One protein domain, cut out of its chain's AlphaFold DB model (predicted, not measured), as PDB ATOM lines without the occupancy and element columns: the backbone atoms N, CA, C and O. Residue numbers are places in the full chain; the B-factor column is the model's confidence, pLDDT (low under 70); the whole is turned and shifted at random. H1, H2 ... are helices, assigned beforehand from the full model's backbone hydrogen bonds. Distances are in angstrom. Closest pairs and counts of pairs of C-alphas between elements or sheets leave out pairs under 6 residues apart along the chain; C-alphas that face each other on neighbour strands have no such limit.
ATOM      1  N   ALA A   2     -19.905 -46.510  22.906       86.38
ATOM      2  CA  ALA A   2     -20.233 -45.514  23.926       86.38
ATOM      3  C   ALA A   2     -19.722 -45.898  25.326       86.38
ATOM      4  O   ALA A   2     -19.335 -45.022  26.092       86.38
ATOM      5  N   TRP A   3     -19.659 -47.200  25.639       90.75
ATOM      6  CA  TRP A   3     -19.124 -47.675  26.918       90.75
ATOM      7  C   TRP A   3     -17.641 -47.326  27.099       90.75
ATOM      8  O   TRP A   3     -17.284 -46.693  28.084       90.75
ATOM      9  N   PHE A   4     -16.783 -47.643  26.122       90.50
ATOM     10  CA  PHE A   4     -15.356 -47.311  26.213       90.50
ATOM     11  C   PHE A   4     -15.097 -45.801  26.253       90.50
ATOM     12  O   PHE A   4     -14.161 -45.363  26.915       90.50
ATOM     13  N   CYS A   5     -15.929 -44.990  25.590       89.38
ATOM     14  CA  CYS A   5     -15.859 -43.534  25.732       89.38
ATOM     15  C   CYS A   5     -16.188 -43.096  27.165       89.38
ATOM     16  O   CYS A   5     -15.479 -42.262  27.721       89.38
ATOM     17  N   ALA A   6     -17.224 -43.677  27.773       91.69
ATOM     18  CA  ALA A   6     -17.596 -43.384  29.151       91.69
ATOM     19  C   ALA A   6     -16.520 -43.830  30.154       91.69
ATOM     20  O   ALA A   6     -16.179 -43.061  31.049       91.69
ATOM     21  N   GLU A   7     -15.938 -45.021  29.977       93.12
ATOM     22  CA  GLU A   7     -14.801 -45.487  30.783       93.12
ATOM     23  C   GLU A   7     -13.591 -44.567  30.653       93.12
ATOM     24  O   GLU A   7     -12.966 -44.240  31.656       93.12
ATOM     25  N   TYR A   8     -13.267 -44.129  29.434       92.19
ATOM     26  CA  TYR A   8     -12.150 -43.220  29.199       92.19
ATOM     27  C   TYR A   8     -12.368 -41.865  29.883       92.19
ATOM     28  O   TYR A   8     -11.478 -41.389  30.580       92.19
ATOM     29  N   ILE A   9     -13.559 -41.271  29.741       91.38
ATOM     30  CA  ILE A   9     -13.909 -40.010  30.414       91.38
ATOM     31  C   ILE A   9     -13.812 -40.173  31.936       91.38
ATOM     32  O   ILE A   9     -13.210 -39.336  32.603       91.38
ATOM     33  N   ALA A  10     -14.358 -41.261  32.483       93.50
ATOM     34  CA  ALA A  10     -14.294 -41.559  33.911       93.50
ATOM     35  C   ALA A  10     -12.852 -41.717  34.418       93.50
ATOM     36  O   ALA A  10     -12.509 -41.205  35.484       93.50
ATOM     37  N   ASP A  11     -12.008 -42.413  33.655       94.38
ATOM     38  CA  ASP A  11     -10.603 -42.628  33.990       94.38
ATOM     39  C   ASP A  11      -9.804 -41.318  33.948       94.38
ATOM     40  O   ASP A  11      -9.038 -41.044  34.869       94.38
ATOM     41  N   GLU A  12     -10.022 -40.471  32.937       93.62
ATOM     42  CA  GLU A  12      -9.402 -39.142  32.854       93.62
ATOM     43  C   GLU A  12      -9.824 -38.236  34.019       93.62
ATOM     44  O   GLU A  12      -8.966 -37.600  34.632       93.62
ATOM     45  N   MET A  13     -11.113 -38.218  34.381       93.56
ATOM     46  CA  MET A  13     -11.610 -37.442  35.525       93.56
ATOM     47  C   MET A  13     -10.966 -37.883  36.842       93.56
ATOM     48  O   MET A  13     -10.483 -37.054  37.616       93.56
ATOM     49  N   LEU A  14     -10.899 -39.193  37.092       93.75
ATOM     50  CA  LEU A  14     -10.300 -39.706  38.324       93.75
ATOM     51  C   LEU A  14      -8.795 -39.487  38.379       93.75
ATOM     52  O   LEU A  14      -8.306 -39.017  39.408       93.75
ATOM     53  N   ARG A  15      -8.066 -39.753  37.287       93.44
ATOM     54  CA  ARG A  15      -6.630 -39.445  37.220       93.44
ATOM     55  C   ARG A  15      -6.363 -37.961  37.436       93.44
ATOM     56  O   ARG A  15      -5.434 -37.633  38.169       93.44
ATOM     57  N   GLY A  16      -7.170 -37.086  36.835       91.19
ATOM     58  CA  GLY A  16      -7.048 -35.636  36.987       91.19
ATOM     59  C   GLY A  16      -7.268 -35.165  38.426       91.19
ATOM     60  O   GLY A  16      -6.553 -34.286  38.901       91.19
ATOM     61  N   SER A  17      -8.202 -35.795  39.141       90.62
ATOM     62  CA  SER A  17      -8.538 -35.441  40.526       90.62
ATOM     63  C   SER A  17      -7.511 -35.897  41.575       90.62
ATOM     64  O   SER A  17      -7.491 -35.356  42.677       90.62
ATOM     65  N   ALA A  18      -6.674 -36.896  41.254       91.75
ATOM     66  CA  ALA A  18      -5.670 -37.487  42.148       91.75
ATOM     67  C   ALA A  18      -6.196 -37.882  43.552       91.75
ATOM     68  O   ALA A  18      -5.451 -37.851  44.532       91.75
ATOM     69  N   LEU A  19      -7.478 -38.261  43.654       90.06
ATOM     70  CA  LEU A  19      -8.144 -38.585  44.925       90.06
ATOM     71  C   LEU A  19      -7.676 -39.909  45.545       90.06
ATOM     72  O   LEU A  19      -7.657 -40.049  46.765       90.06
ATOM     73  N   VAL A  20      -7.338 -40.891  44.707       91.75
ATOM     74  CA  VAL A  20      -6.999 -42.262  45.108       91.75
ATOM     75  C   VAL A  20      -5.926 -42.844  44.187       91.75
ATOM     76  O   VAL A  20      -5.766 -42.408  43.047       91.75
ATOM     77  N   ASP A  21      -5.186 -43.840  44.678       91.06
ATOM     78  CA  ASP A  21      -4.148 -44.522  43.900       91.06
ATOM     79  C   ASP A  21      -4.748 -45.334  42.738       91.06
ATOM     80  O   ASP A  21      -5.699 -46.090  42.935       91.06
ATOM     81  N   GLY A  22      -4.168 -45.224  41.539       87.25
ATOM     82  CA  GLY A  22      -4.711 -45.811  40.307       87.25
ATOM     83  C   GLY A  22      -4.816 -47.342  40.288       87.25
ATOM     84  O   GLY A  22      -5.580 -47.890  39.494       87.25
ATOM     85  N   GLY A  23      -4.071 -48.048  41.145       89.38
ATOM     86  CA  GLY A  23      -4.130 -49.510  41.258       89.38
ATOM     87  C   GLY A  23      -5.135 -50.023  42.292       89.38
ATOM     88  O   GLY A  23      -5.290 -51.237  42.443       89.38
ATOM     89  N   SER A  24      -5.787 -49.121  43.027       93.31
ATOM     90  CA  SER A  24      -6.643 -49.454  44.166       93.31
ATOM     91  C   SER A  24      -8.047 -49.923  43.753       93.31
ATOM     92  O   SER A  24      -8.536 -49.644  42.652       93.31
ATOM     93  N   LEU A  25      -8.728 -50.647  44.649       94.00
ATOM     94  CA  LEU A  25     -10.122 -51.053  44.420       94.00
ATOM     95  C   LEU A  25     -11.067 -49.851  44.491       94.00
ATOM     96  O   LEU A  25     -12.091 -49.833  43.814       94.00
ATOM     97  N   GLU A  26     -10.690 -48.841  45.264       94.44
ATOM     98  CA  GLU A  26     -11.340 -47.551  45.419       94.44
ATOM     99  C   GLU A  26     -11.310 -46.768  44.104       94.44
ATOM    100  O   GLU A  26     -12.343 -46.261  43.663       94.44
ATOM    101  N   TYR A  27     -10.162 -46.754  43.416       95.31
ATOM    102  CA  TYR A  27     -10.049 -46.169  42.079       95.31
ATOM    103  C   TYR A  27     -10.968 -46.872  41.087       95.31
ATOM    104  O   TYR A  27     -11.732 -46.217  40.377       95.31
ATOM    105  N   ARG A  28     -10.967 -48.211  41.076       96.44
ATOM    106  CA  ARG A  28     -11.896 -48.968  40.229       96.44
ATOM    107  C   ARG A  28     -13.351 -48.655  40.583       96.44
ATOM    108  O   ARG A  28     -14.142 -48.415  39.680       96.44
ATOM    109  N   ALA A  29     -13.703 -48.608  41.866       96.50
ATOM    110  CA  ALA A  29     -15.051 -48.281  42.319       96.50
ATOM    111  C   ALA A  29     -15.513 -46.903  41.832       96.50
ATOM    112  O   ALA A  29     -16.607 -46.791  41.272       96.50
ATOM    113  N   GLY A  30     -14.668 -45.879  41.974       95.94
ATOM    114  CA  GLY A  30     -14.927 -44.551  41.421       95.94
ATOM    115  C   GLY A  30     -15.102 -44.598  39.904       95.94
ATOM    116  O   GLY A  30     -16.068 -44.051  39.371       95.94
ATOM    117  N   ARG A  31     -14.201 -45.298  39.203       96.56
ATOM    118  CA  ARG A  31     -14.165 -45.327  37.735       96.56
ATOM    119  C   ARG A  31     -15.395 -45.999  37.148       96.56
ATOM    120  O   ARG A  31     -16.024 -45.432  36.264       96.56
ATOM    121  N   GLU A  32     -15.768 -47.170  37.656       97.31
ATOM    122  CA  GLU A  32     -16.967 -47.886  37.201       97.31
ATOM    123  C   GLU A  32     -18.246 -47.086  37.507       97.31
ATOM    124  O   GLU A  32     -19.170 -47.046  36.693       97.31
ATOM    125  N   THR A  33     -18.296 -46.402  38.657       97.12
ATOM    126  CA  THR A  33     -19.443 -45.564  39.056       97.12
ATOM    127  C   THR A  33     -19.609 -44.360  38.129       97.12
ATOM    128  O   THR A  33     -20.713 -44.072  37.653       97.12
ATOM    129  N   LEU A  34     -18.509 -43.674  37.814       95.44
ATOM    130  CA  LEU A  34     -18.504 -42.582  36.845       95.44
ATOM    131  C   LEU A  34     -18.834 -43.064  35.437       95.44
ATOM    132  O   LEU A  34     -19.693 -42.471  34.792       95.44
ATOM    133  N   ALA A  35     -18.219 -44.155  34.979       96.25
ATOM    134  CA  ALA A  35     -18.462 -44.706  33.651       96.25
ATOM    135  C   ALA A  35     -19.944 -45.053  33.460       96.25
ATOM    136  O   ALA A  35     -20.541 -44.681  32.450       96.25
ATOM    137  N   LEU A  36     -20.583 -45.675  34.460       96.00
ATOM    138  CA  LEU A  36     -22.027 -45.925  34.448       96.00
ATOM    139  C   LEU A  36     -22.840 -44.636  34.415       96.00
ATOM    140  O   LEU A  36     -23.794 -44.540  33.645       96.00
ATOM    141  N   THR A  37     -22.465 -43.640  35.215       95.44
ATOM    142  CA  THR A  37     -23.170 -42.355  35.252       95.44
ATOM    143  C   THR A  37     -23.113 -41.665  33.889       95.44
ATOM    144  O   THR A  37     -24.160 -41.339  33.327       95.44
ATOM    145  N   VAL A  38     -21.917 -41.533  33.314       92.75
ATOM    146  CA  VAL A  38     -21.677 -40.948  31.987       92.75
ATOM    147  C   VAL A  38     -22.446 -41.722  30.913       92.75
ATOM    148  O   VAL A  38     -23.220 -41.137  30.153       92.75
ATOM    149  N   TYR A  39     -22.303 -43.051  30.894       92.38
ATOM    150  CA  TYR A  39     -22.946 -43.916  29.908       92.38
ATOM    151  C   TYR A  39     -24.476 -43.853  29.970       92.38
ATOM    152  O   TYR A  39     -25.128 -43.877  28.926       92.38
ATOM    153  N   LEU A  40     -25.079 -43.827  31.161       91.94
ATOM    154  CA  LEU A  40     -26.537 -43.888  31.341       91.94
ATOM    155  C   LEU A  40     -27.228 -42.522  31.225       91.94
ATOM    156  O   LEU A  40     -28.432 -42.491  30.937       91.94
ATOM    157  N   CYS A  41     -26.487 -41.424  31.407       88.88
ATOM    158  CA  CYS A  41     -26.967 -40.070  31.116       88.88
ATOM    159  C   CYS A  41     -26.999 -39.793  29.607       88.88
ATOM    160  O   CYS A  41     -27.993 -39.255  29.122       88.88
ATOM    161  N   ASP A  42     -25.994 -40.236  28.837       77.81
ATOM    162  CA  ASP A  42     -26.000 -40.051  27.379       77.81
ATOM    163  C   ASP A  42     -27.073 -40.930  26.709       77.81
ATOM    164  O   ASP A  42     -26.920 -42.136  26.503       77.81
ATOM    165  N   GLY A  43     -28.223 -40.331  26.404       59.97
ATOM    166  CA  GLY A  43     -29.365 -40.999  25.785       59.97
ATOM    167  C   GLY A  43     -29.221 -41.273  24.286       59.97
ATOM    168  O   GLY A  43     -30.026 -42.053  23.767       59.97
ATOM    169  N   SER A  44     -28.238 -40.666  23.607       51.16
ATOM    170  CA  SER A  44     -28.166 -40.601  22.137       51.16
ATOM    171  C   SER A  44     -26.829 -41.021  21.522       51.16
ATOM    172  O   SER A  44     -26.800 -41.270  20.320       51.16
ATOM    173  N   GLY A  45     -25.754 -41.181  22.300       50.84
ATOM    174  CA  GLY A  45     -24.474 -41.687  21.790       50.84
ATOM    175  C   GLY A  45     -23.665 -40.666  20.981       50.84
ATOM    176  O   GLY A  45     -22.767 -41.060  20.238       50.84
ATOM    177  N   GLU A  46     -23.968 -39.373  21.115       48.88
ATOM    178  CA  GLU A  46     -23.276 -38.283  20.422       48.88
ATOM    179  C   GLU A  46     -22.770 -37.253  21.439       48.88
ATOM    180  O   GLU A  46     -23.432 -36.270  21.765       48.88
ATOM    181  N   PHE A  47     -21.548 -37.463  21.933       51.59
ATOM    182  CA  PHE A  47     -20.812 -36.457  22.696       51.59
ATOM    183  C   PHE A  47     -20.320 -35.338  21.760       51.59
ATOM    184  O   PHE A  47     -19.163 -35.317  21.342       51.59
ATOM    185  N   ALA A  48     -21.192 -34.394  21.401       47.78
ATOM    186  CA  ALA A  48     -20.782 -33.143  20.757       47.78
ATOM    187  C   ALA A  48     -20.395 -32.106  21.831       47.78
ATOM    188  O   ALA A  48     -21.146 -31.880  22.770       47.78
ATOM    189  N   GLY A  49     -19.239 -31.443  21.707       42.69
ATOM    190  CA  GLY A  49     -18.586 -30.682  22.795       42.69
ATOM    191  C   GLY A  49     -19.389 -29.579  23.515       42.69
ATOM    192  O   GLY A  49     -19.038 -29.229  24.635       42.69
ATOM    193  N   ALA A  50     -20.486 -29.062  22.949       45.97
ATOM    194  CA  ALA A  50     -21.392 -28.136  23.651       45.97
ATOM    195  C   ALA A  50     -22.306 -28.837  24.682       45.97
ATOM    196  O   ALA A  50     -22.839 -28.188  25.579       45.97
ATOM    197  N   HIS A  51     -22.465 -30.161  24.584       57.69
ATOM    198  CA  HIS A  51     -23.182 -30.994  25.552       57.69
ATOM    199  C   HIS A  51     -22.388 -31.202  26.849       57.69
ATOM    200  O   HIS A  51     -22.992 -31.477  27.876       57.69
ATOM    201  N   ALA A  52     -21.063 -31.012  26.839       60.03
ATOM    202  CA  ALA A  52     -20.194 -31.382  27.956       60.03
ATOM    203  C   ALA A  52     -20.529 -30.661  29.277       60.03
ATOM    204  O   ALA A  52     -20.547 -31.299  30.323       60.03
ATOM    205  N   VAL A  53     -20.857 -29.361  29.247       59.53
ATOM    206  CA  VAL A  53     -21.198 -28.603  30.473       59.53
ATOM    207  C   VAL A  53     -22.568 -29.008  31.025       59.53
ATOM    208  O   VAL A  53     -22.706 -29.234  32.223       59.53
ATOM    209  N   ALA A  54     -23.570 -29.172  30.153       59.81
ATOM    210  CA  ALA A  54     -24.894 -29.655  30.558       59.81
ATOM    211  C   ALA A  54     -24.834 -31.099  31.090       59.81
ATOM    212  O   ALA A  54     -25.531 -31.444  32.042       59.81
ATOM    213  N   SER A  55     -23.956 -31.928  30.517       78.69
ATOM    214  CA  SER A  55     -23.673 -33.273  31.009       78.69
ATOM    215  C   SER A  55     -23.039 -33.263  32.401       78.69
ATOM    216  O   SER A  55     -23.439 -34.071  33.231       78.69
ATOM    217  N   ILE A  56     -22.113 -32.342  32.697       87.06
ATOM    218  CA  ILE A  56     -21.481 -32.239  34.025       87.06
ATOM    219  C   ILE A  56     -22.516 -31.935  35.114       87.06
ATOM    220  O   ILE A  56     -22.530 -32.617  36.139       87.06
ATOM    221  N   GLU A  57     -23.413 -30.966  34.899       88.06
ATOM    222  CA  GLU A  57     -24.481 -30.661  35.866       88.06
ATOM    223  C   GLU A  57     -25.403 -31.867  36.100       88.06
ATOM    224  O   GLU A  57     -25.765 -32.168  37.241       88.06
ATOM    225  N   GLU A  58     -25.749 -32.603  35.036       90.00
ATOM    226  CA  GLU A  58     -26.533 -33.831  35.161       90.00
ATOM    227  C   GLU A  58     -25.783 -34.897  35.972       90.00
ATOM    228  O   GLU A  58     -26.369 -35.510  36.868       90.00
ATOM    229  N   TRP A  59     -24.489 -35.100  35.717       93.25
ATOM    230  CA  TRP A  59     -23.675 -36.081  36.439       93.25
ATOM    231  C   TRP A  59     -23.520 -35.724  37.916       93.25
ATOM    232  O   TRP A  59     -23.660 -36.602  38.769       93.25
ATOM    233  N   LEU A  60     -23.310 -34.444  38.236       93.31
ATOM    234  CA  LEU A  60     -23.268 -33.958  39.615       93.31
ATOM    235  C   LEU A  60     -24.591 -34.209  40.334       93.31
ATOM    236  O   LEU A  60     -24.590 -34.715  41.452       93.31
ATOM    237  N   ASN A  61     -25.721 -33.936  39.682       92.88
ATOM    238  CA  ASN A  61     -27.038 -34.189  40.262       92.88
ATOM    239  C   ASN A  61     -27.304 -35.691  40.487       92.88
ATOM    240  O   ASN A  61     -27.911 -36.073  41.484       92.88
ATOM    241  N   ARG A  62     -26.831 -36.567  39.589       93.62
ATOM    242  CA  ARG A  62     -26.975 -38.028  39.752       93.62
ATOM    243  C   ARG A  62     -26.091 -38.607  40.844       93.62
ATOM    244  O   ARG A  62     -26.489 -39.582  41.471       93.62
ATOM    245  N   THR A  63     -24.911 -38.035  41.042       93.12
ATOM    246  CA  THR A  63     -23.931 -38.493  42.038       93.12
ATOM    247  C   THR A  63     -24.062 -37.771  43.379       93.12
ATOM    248  O   THR A  63     -23.354 -38.112  44.323       93.12
ATOM    249  N   ALA A  64     -24.970 -36.796  43.483       90.50
ATOM    250  CA  ALA A  64     -25.232 -36.070  44.714       90.50
ATOM    251  C   ALA A  64     -25.710 -37.008  45.832       90.50
ATOM    252  O   ALA A  64     -26.482 -37.948  45.615       90.50
ATOM    253  N   TYR A  65     -25.273 -36.710  47.053       82.50
ATOM    254  CA  TYR A  65     -25.672 -37.454  48.241       82.50
ATOM    255  C   TYR A  65     -27.203 -37.478  48.407       82.50
ATOM    256  O   TYR A  65     -27.880 -36.469  48.208       82.50
ATOM    257  N   GLY A  66     -27.746 -38.639  48.779       78.62
ATOM    258  CA  GLY A  66     -29.186 -38.856  48.946       78.62
ATOM    259  C   GLY A  66     -29.952 -39.149  47.650       78.62
ATOM    260  O   GLY A  66     -31.146 -39.443  47.708       78.62
ATOM    261  N   HIS A  67     -29.302 -39.113  46.480       84.69
ATOM    262  CA  HIS A  67     -29.923 -39.600  45.251       84.69
ATOM    263  C   HIS A  67     -29.932 -41.146  45.243       84.69
ATOM    264  O   HIS A  67     -28.891 -41.752  45.509       84.69
ATOM    265  N   PRO A  68     -31.056 -41.811  44.891       91.19
ATOM    266  CA  PRO A  68     -31.152 -43.273  44.776       91.19
ATOM    267  C   PRO A  68     -30.438 -43.763  43.505       91.19
ATOM    268  O   PRO A  68     -31.045 -44.174  42.512       91.19
ATOM    269  N   TRP A  69     -29.116 -43.586  43.476       93.94
ATOM    270  CA  TRP A  69     -28.259 -43.933  42.351       93.94
ATOM    271  C   TRP A  69     -28.326 -45.418  41.961       93.94
ATOM    272  O   TRP A  69     -28.487 -45.671  40.765       93.94
ATOM    273  N   PRO A  70     -28.262 -46.406  42.882       94.06
ATOM    274  CA  PRO A  70     -28.301 -47.811  42.479       94.06
ATOM    275  C   PRO A  70     -29.638 -48.196  41.824       94.06
ATOM    276  O   PRO A  70     -29.639 -48.866  40.788       94.06
ATOM    277  N   GLU A  71     -30.771 -47.706  42.339       94.81
ATOM    278  CA  GLU A  71     -32.084 -47.922  41.720       94.81
ATOM    279  C   GLU A  71     -32.166 -47.261  40.343       94.81
ATOM    280  O   GLU A  71     -32.704 -47.837  39.394       94.81
ATOM    281  N   TRP A  72     -31.611 -46.054  40.207       95.06
ATOM    282  CA  TRP A  72     -31.552 -45.355  38.928       95.06
ATOM    283  C   TRP A  72     -30.723 -46.125  37.888       95.06
ATOM    284  O   TRP A  72     -31.175 -46.273  36.748       95.06
ATOM    285  N   VAL A  73     -29.557 -46.661  38.266       95.94
ATOM    286  CA  VAL A  73     -28.716 -47.484  37.380       95.94
ATOM    287  C   VAL A  73     -29.478 -48.715  36.902       95.94
ATOM    288  O   VAL A  73     -29.547 -48.975  35.697       95.94
ATOM    289  N   GLU A  74     -30.097 -49.451  37.824       95.38
ATOM    290  CA  GLU A  74     -30.833 -50.672  37.500       95.38
ATOM    291  C   GLU A  74     -32.017 -50.402  36.562       95.38
ATOM    292  O   GLU A  74     -32.195 -51.106  35.559       95.38
ATOM    293  N   GLN A  75     -32.783 -49.342  36.830       95.00
ATOM    294  CA  GLN A  75     -33.895 -48.915  35.977       95.00
ATOM    295  C   GLN A  75     -33.413 -48.534  34.573       95.00
ATOM    296  O   GLN A  75     -34.014 -48.942  33.575       95.00
ATOM    297  N   ARG A  76     -32.313 -47.780  34.462       93.69
ATOM    298  CA  ARG A  76     -31.781 -47.325  33.168       93.69
ATOM    299  C   ARG A  76     -31.197 -48.462  32.336       93.69
ATOM    300  O   ARG A  76     -31.435 -48.491  31.125       93.69
ATOM    301  N   LEU A  77     -30.485 -49.402  32.958       93.69
ATOM    302  CA  LEU A  77     -29.990 -50.605  32.281       93.69
ATOM    303  C   LEU A  77     -31.156 -51.446  31.753       93.69
ATOM    304  O   LEU A  77     -31.185 -51.781  30.569       93.69
ATOM    305  N   THR A  78     -32.166 -51.695  32.590       93.44
ATOM    306  CA  THR A  78     -33.358 -52.473  32.214       93.44
ATOM    307  C   THR A  78     -34.128 -51.813  31.065       93.44
ATOM    308  O   THR A  78     -34.435 -52.466  30.066       93.44
ATOM    309  N   ALA A  79     -34.338 -50.494  31.120       91.19
ATOM    310  CA  ALA A  79     -35.002 -49.750  30.046       91.19
ATOM    311  C   ALA A  79     -34.225 -49.781  28.714       91.19
ATOM    312  O   ALA A  79     -34.819 -49.706  27.632       91.19
ATOM    313  N   ARG A  80     -32.887 -49.864  28.744       90.00
ATOM    314  CA  ARG A  80     -32.074 -50.034  27.525       90.00
ATOM    315  C   ARG A  80     -32.168 -51.450  26.965       90.00
ATOM    316  O   ARG A  80     -32.270 -51.601  25.749       90.00
ATOM    317  N   GLU A  81     -32.193 -52.467  27.822       89.69
ATOM    318  CA  GLU A  81     -32.373 -53.861  27.399       89.69
ATOM    319  C   GLU A  81     -33.745 -54.087  26.755       89.69
ATOM    320  O   GLU A  81     -33.857 -54.753  25.726       89.69
ATOM    321  N   GLU A  82     -34.800 -53.506  27.325       89.31
ATOM    322  CA  GLU A  82     -36.151 -53.535  26.755       89.31
ATOM    323  C   GLU A  82     -36.220 -52.861  25.387       89.31
ATOM    324  O   GLU A  82     -36.767 -53.439  24.446       89.31
ATOM    325  N   ARG A  83     -35.595 -51.685  25.237       86.56
ATOM    326  CA  ARG A  83     -35.502 -51.008  23.937       86.56
ATOM    327  C   ARG A  83     -34.768 -51.857  22.902       86.56
ATOM    328  O   ARG A  83     -35.285 -52.016  21.797       86.56
ATOM    329  N   GLY A  84     -33.626 -52.449  23.254       85.38
ATOM    330  CA  GLY A  84     -32.886 -53.349  22.362       85.38
ATOM    331  C   GLY A  84     -33.749 -54.513  21.868       85.38
ATOM    332  O   GLY A  84     -33.882 -54.715  20.660       85.38
ATOM    333  N   ARG A  85     -34.442 -55.188  22.799       85.88
ATOM    334  CA  ARG A  85     -35.379 -56.279  22.484       85.88
ATOM    335  C   ARG A  85     -36.515 -55.832  21.563       85.88
ATOM    336  O   ARG A  85     -36.835 -56.545  20.617       85.88
ATOM    337  N   SER A  86     -37.099 -54.656  21.805       85.12
ATOM    338  CA  SER A  86     -38.192 -54.121  20.976       85.12
ATOM    339  C   SER A  86     -37.772 -53.823  19.531       85.12
ATOM    340  O   SER A  86     -38.581 -53.953  18.617       85.12
ATOM    341  N   LEU A  87     -36.496 -53.489  19.316       83.88
ATOM    342  CA  LEU A  87     -35.913 -53.239  17.996       83.88
ATOM    343  C   LEU A  87     -35.460 -54.529  17.288       83.88
ATOM    344  O   LEU A  87     -34.881 -54.459  16.207       83.88
ATOM    345  N   GLY A  88     -35.683 -55.703  17.892       78.06
ATOM    346  CA  GLY A  88     -35.237 -56.993  17.356       78.06
ATOM    347  C   GLY A  88     -33.715 -57.158  17.331       78.06
ATOM    348  O   GLY A  88     -33.208 -58.083  16.699       78.06
ATOM    349  N   SER A  89     -32.982 -56.271  18.010       74.19
ATOM    350  CA  SER A  89     -31.532 -56.344  18.138       74.19
ATOM    351  C   SER A  89     -31.178 -57.072  19.433       74.19
ATOM    352  O   SER A  89     -31.838 -56.901  20.461       74.19
ATOM    353  N   GLY A  90     -30.139 -57.909  19.399       71.00
ATOM    354  CA  GLY A  90     -29.595 -58.527  20.609       71.00
ATOM    355  C   GLY A  90     -29.091 -57.478  21.615       71.00
ATOM    356  O   GLY A  90     -29.026 -56.287  21.294       71.00
ATOM    357  N   PRO A  91     -28.717 -57.888  22.841       72.69
ATOM    358  CA  PRO A  91     -28.136 -56.961  23.804       72.69
ATOM    359  C   PRO A  91     -26.893 -56.303  23.196       72.69
ATOM    360  O   PRO A  91     -25.972 -56.985  22.745       72.69
ATOM    361  N   ALA A  92     -26.890 -54.968  23.148       84.81
ATOM    362  CA  ALA A  92     -25.768 -54.217  22.603       84.81
ATOM    363  C   ALA A  92     -24.489 -54.548  23.399       84.81
ATOM    364  O   ALA A  92     -24.557 -54.588  24.629       84.81
ATOM    365  N   PRO A  93     -23.322 -54.738  22.753       88.75
ATOM    366  CA  PRO A  93     -22.073 -55.037  23.458       88.75
ATOM    367  C   PRO A  93     -21.749 -54.035  24.577       88.75
ATOM    368  O   PRO A  93     -21.382 -54.436  25.675       88.75
ATOM    369  N   ASP A  94     -21.989 -52.742  24.332       90.44
ATOM    370  CA  ASP A  94     -21.805 -51.674  25.326       90.44
ATOM    371  C   ASP A  94     -22.696 -51.866  26.572       90.44
ATOM    372  O   ASP A  94     -22.295 -51.542  27.685       90.44
ATOM    373  N   LEU A  95     -23.906 -52.407  26.395       91.75
ATOM    374  CA  LEU A  95     -24.849 -52.648  27.487       91.75
ATOM    375  C   LEU A  95     -24.441 -53.854  28.337       91.75
ATOM    376  O   LEU A  95     -24.649 -53.840  29.547       91.75
ATOM    377  N   LEU A  96     -23.844 -54.877  27.716       94.00
ATOM    378  CA  LEU A  96     -23.300 -56.030  28.434       94.00
ATOM    379  C   LEU A  96     -22.140 -55.615  29.343       94.00
ATOM    380  O   LEU A  96     -22.126 -56.012  30.506       94.00
ATOM    381  N   LEU A  97     -21.232 -54.772  28.844       95.25
ATOM    382  CA  LEU A  97     -20.115 -54.238  29.630       95.25
ATOM    383  C   LEU A  97     -20.616 -53.372  30.794       95.25
ATOM    384  O   LEU A  97     -20.257 -53.615  31.941       95.25
ATOM    385  N   ALA A  98     -21.554 -52.455  30.537       95.19
ATOM    386  CA  ALA A  98     -22.171 -51.661  31.600       95.19
ATOM    387  C   ALA A  98     -22.846 -52.541  32.672       95.19
ATOM    388  O   ALA A  98     -22.753 -52.281  33.873       95.19
ATOM    389  N   ARG A  99     -23.521 -53.618  32.255       96.06
ATOM    390  CA  ARG A  99     -24.157 -54.562  33.179       96.06
ATOM    391  C   ARG A  99     -23.120 -55.322  34.011       96.06
ATOM    392  O   ARG A  99     -23.362 -55.536  35.198       96.06
ATOM    393  N   GLU A 100     -21.994 -55.712  33.423       97.19
ATOM    394  CA  GLU A 100     -20.879 -56.343  34.136       97.19
ATOM    395  C   GLU A 100     -20.297 -55.406  35.203       97.19
ATOM    396  O   GLU A 100     -20.163 -55.806  36.362       97.19
ATOM    397  N   SER A 101     -20.063 -54.139  34.860       97.12
ATOM    398  CA  SER A 101     -19.591 -53.121  35.804       97.12
ATOM    399  C   SER A 101     -20.556 -52.896  36.963       97.12
ATOM    400  O   SER A 101     -20.138 -52.874  38.123       97.12
ATOM    401  N   TRP A 102     -21.863 -52.817  36.689       97.44
ATOM    402  CA  TRP A 102     -22.879 -52.727  37.741       97.44
ATOM    403  C   TRP A 102     -22.886 -53.965  38.651       97.44
ATOM    404  O   TRP A 102     -22.975 -53.851  39.877       97.44
ATOM    405  N   GLN A 103     -22.754 -55.166  38.082       97.12
ATOM    406  CA  GLN A 103     -22.671 -56.398  38.871       97.12
ATOM    407  C   GLN A 103     -21.422 -56.435  39.750       97.12
ATOM    408  O   GLN A 103     -21.500 -56.878  40.894       97.12
ATOM    409  N   TRP A 104     -20.281 -55.970  39.239       97.56
ATOM    410  CA  TRP A 104     -19.059 -55.885  40.027       97.56
ATOM    411  C   TRP A 104     -19.224 -54.907  41.196       97.56
ATOM    412  O   TRP A 104     -18.930 -55.274  42.332       97.56
ATOM    413  N   LEU A 105     -19.767 -53.714  40.943       97.06
ATOM    414  CA  LEU A 105     -19.989 -52.688  41.964       97.06
ATOM    415  C   LEU A 105     -20.965 -53.116  43.066       97.06
ATOM    416  O   LEU A 105     -20.761 -52.793  44.233       97.06
ATOM    417  N   SER A 106     -22.040 -53.815  42.696       94.81
ATOM    418  CA  SER A 106     -23.082 -54.260  43.631       94.81
ATOM    419  C   SER A 106     -22.682 -55.481  44.455       94.81
ATOM    420  O   SER A 106     -23.153 -55.626  45.579       94.81
ATOM    421  N   ARG A 107     -21.827 -56.362  43.916       95.25
ATOM    422  CA  ARG A 107     -21.416 -57.607  44.588       95.25
ATOM    423  C   ARG A 107     -20.087 -57.511  45.326       95.25
ATOM    424  O   ARG A 107     -19.827 -58.347  46.185       95.25
ATOM    425  N   THR A 108     -19.227 -56.569  44.954       95.00
ATOM    426  CA  THR A 108     -17.923 -56.406  45.600       95.00
ATOM    427  C   THR A 108     -18.090 -55.540  46.832       95.00
ATOM    428  O   THR A 108     -18.517 -54.394  46.723       95.00
ATOM    429  N   GLU A 109     -17.730 -56.075  47.992       92.81
ATOM    430  CA  GLU A 109     -17.688 -55.318  49.238       92.81
ATOM    431  C   GLU A 109     -16.271 -54.796  49.488       92.81
ATOM    432  O   GLU A 109     -15.281 -55.502  49.284       92.81
ATOM    433  N   LEU A 110     -16.181 -53.546  49.933       90.19
ATOM    434  CA  LEU A 110     -14.951 -52.879  50.336       90.19
ATOM    435  C   LEU A 110     -15.033 -52.555  51.826       90.19
ATOM    436  O   LEU A 110     -16.091 -52.179  52.332       90.19
ATOM    437  N   ALA A 141     -19.085 -51.648  46.776       94.88
ATOM    438  CA  ALA A 141     -18.102 -50.771  46.149       94.88
ATOM    439  C   ALA A 141     -18.721 -49.476  45.590       94.88
ATOM    440  O   ALA A 141     -18.083 -48.426  45.638       94.88
ATOM    441  N   TRP A 142     -19.975 -49.506  45.124       94.69
ATOM    442  CA  TRP A 142     -20.662 -48.297  44.650       94.69
ATOM    443  C   TRP A 142     -20.864 -47.232  45.737       94.69
ATOM    444  O   TRP A 142     -20.880 -46.051  45.402       94.69
ATOM    445  N   GLN A 143     -20.986 -47.605  47.019       92.38
ATOM    446  CA  GLN A 143     -21.177 -46.628  48.102       92.38
ATOM    447  C   GLN A 143     -19.954 -45.727  48.274       92.38
ATOM    448  O   GLN A 143     -20.105 -44.540  48.539       92.38
ATOM    449  N   LEU A 144     -18.751 -46.271  48.062       92.81
ATOM    450  CA  LEU A 144     -17.514 -45.492  48.025       92.81
ATOM    451  C   LEU A 144     -17.270 -44.864  46.644       92.81
ATOM    452  O   LEU A 144     -16.785 -43.740  46.540       92.81
ATOM    453  N   GLY A 145     -17.625 -45.577  45.574       94.81
ATOM    454  CA  GLY A 145     -17.468 -45.090  44.206       94.81
ATOM    455  C   GLY A 145     -18.268 -43.819  43.914       94.81
ATOM    456  O   GLY A 145     -17.788 -42.963  43.176       94.81
ATOM    457  N   LEU A 146     -19.449 -43.657  44.521       94.75
ATOM    458  CA  LEU A 146     -20.308 -42.480  44.352       94.75
ATOM    459  C   LEU A 146     -19.668 -41.166  44.807       94.75
ATOM    460  O   LEU A 146     -19.533 -40.274  43.967       94.75
ATOM    461  N   PRO A 147     -19.254 -41.010  46.078       93.81
ATOM    462  CA  PRO A 147     -18.611 -39.783  46.528       93.81
ATOM    463  C   PRO A 147     -17.285 -39.535  45.802       93.81
ATOM    464  O   PRO A 147     -16.993 -38.390  45.470       93.81
ATOM    465  N   LEU A 148     -16.513 -40.584  45.480       94.12
ATOM    466  CA  LEU A 148     -15.296 -40.439  44.674       94.12
ATOM    467  C   LEU A 148     -15.600 -39.893  43.277       94.12
ATOM    468  O   LEU A 148     -14.936 -38.965  42.823       94.12
ATOM    469  N   GLY A 149     -16.621 -40.433  42.613       94.12
ATOM    470  CA  GLY A 149     -17.061 -39.950  41.312       94.12
ATOM    471  C   GLY A 149     -17.563 -38.510  41.370       94.12
ATOM    472  O   GLY A 149     -17.146 -37.674  40.573       94.12
ATOM    473  N   HIS A 150     -18.400 -38.195  42.357       95.12
ATOM    474  CA  HIS A 150     -18.913 -36.846  42.576       95.12
ATOM    475  C   HIS A 150     -17.784 -35.819  42.748       95.12
ATOM    476  O   HIS A 150     -17.776 -34.778  42.091       95.12
ATOM    477  N   LEU A 151     -16.795 -36.134  43.591       95.50
ATOM    478  CA  LEU A 151     -15.631 -35.278  43.812       95.50
ATOM    479  C   LEU A 151     -14.759 -35.159  42.561       95.50
ATOM    480  O   LEU A 151     -14.308 -34.063  42.245       95.50
ATOM    481  N   ALA A 152     -14.549 -36.251  41.825       94.62
ATOM    482  CA  ALA A 152     -13.780 -36.215  40.588       94.62
ATOM    483  C   ALA A 152     -14.427 -35.305  39.533       94.62
ATOM    484  O   ALA A 152     -13.714 -34.547  38.889       94.62
ATOM    485  N   ILE A 153     -15.761 -35.309  39.407       92.94
ATOM    486  CA  ILE A 153     -16.478 -34.376  38.520       92.94
ATOM    487  C   ILE A 153     -16.317 -32.928  39.003       92.94
ATOM    488  O   ILE A 153     -16.140 -32.029  38.192       92.94
ATOM    489  N   HIS A 154     -16.375 -32.691  40.316       91.31
ATOM    490  CA  HIS A 154     -16.218 -31.351  40.887       91.31
ATOM    491  C   HIS A 154     -14.815 -30.755  40.721       91.31
ATOM    492  O   HIS A 154     -14.677 -29.532  40.721       91.31
ATOM    493  N   LEU A 155     -13.788 -31.603  40.653       91.50
ATOM    494  CA  LEU A 155     -12.382 -31.200  40.567       91.50
ATOM    495  C   LEU A 155     -11.844 -31.149  39.130       91.50
ATOM    496  O   LEU A 155     -10.729 -30.663  38.937       91.50
ATOM    497  N   PHE A 156     -12.602 -31.668  38.163       83.75
ATOM    498  CA  PHE A 156     -12.261 -31.684  36.741       83.75
ATOM    499  C   PHE A 156     -12.618 -30.359  36.057       83.75
ATOM    500  O   PHE A 156     -11.759 -29.842  35.308       83.75
TER     501      PHE A 156
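AT A GLANCE: This is residues 2 to 110 and 141 to 156 of the 156 residues of an uncharacterized protein of Streptomyces tsukubensis (strain DSM 42081 / NBRC 108919 / NRRL 18488 / 9993) (UniProt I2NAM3). One helix, H2, runs through the middle of a compact helical body, and the other five pack round it, mostly crossed: H1 and H6 cross it close in, H3 packs on its last residues, and the hairpin of H4 and H5 covers another side. The far end of H4 and the link after it reach away from this core. The printed part has 125 residues with six named helices, H1 to H6 in order along the chain, and no named strand, and its class is all helix. The radius of gyration of the C-alphas is 13.9 A, and the spans are 43 by 37 by 27 A.

IN THESE COORDINATES: Find C-alpha 2 at (-20.233, -45.514, 23.926); from there H1 runs through residues 2 to 17, 22.7 A long. Next look at H2, residues 25 to 41, 24.1 A long, which begins at C-alpha 25 at (-10.122, -51.053, 44.420). H3 follows at residues 51 to 63, then H4, the longest with 18 residues, at residues 69 to 86, 25.7 A from first to last C-alpha. H5 is residues 93 to 107, and H6 is residues 141 to 155, ending at C-alpha 155 at (-12.382, -31.200, 40.567).

HOW THE PARTS SIT: Start at the hub, H2, which touches the five other helices. H1 touches it at a steep tilt of 49 degrees, opposite ways; their closest C-alphas, of Glu 7 and Ala 35, are 4.7 A apart. H6 touches H2 about perpendicular, only just, at 72 degrees, with the closest C-alphas, of Gly 30 and Gly 145, 3.8 A apart. H5 touches H2 at a steep tilt of 45 degrees, closest at the C-alphas of Glu 32 and Ser 101, 6.0 A. With residues 37 to 41 alone, H2 touches H3, closest at the C-alphas of Thr 37 and Trp 59, 6.4 A. H4 and H5 form a helical hairpin at a shallow tilt of 30 degrees, in which H4 touches H5 with residues 73 to 81 alone; the closest C-alphas, of Leu 77 and Arg 99, are 7.1 A apart. H1 is apart from H3 and from H4. In H1 to H5 each O i to N i+4 pair is within hydrogen-bond range; in H6, 10 of 11 are.

THE WHOLE: Look for the two C-alphas farthest apart at Ala 18 and Gly 88, 43.2 A. Residues 111 to 140 are not printed, and C-alphas 110 and 141 are 5.6 A apart across the cut. Of the links printed whole, H3 to H4 is tight, the others are short, and none is long. Mean pLDDT of the printed part is 87.8; residues 43 to 54 are under 70.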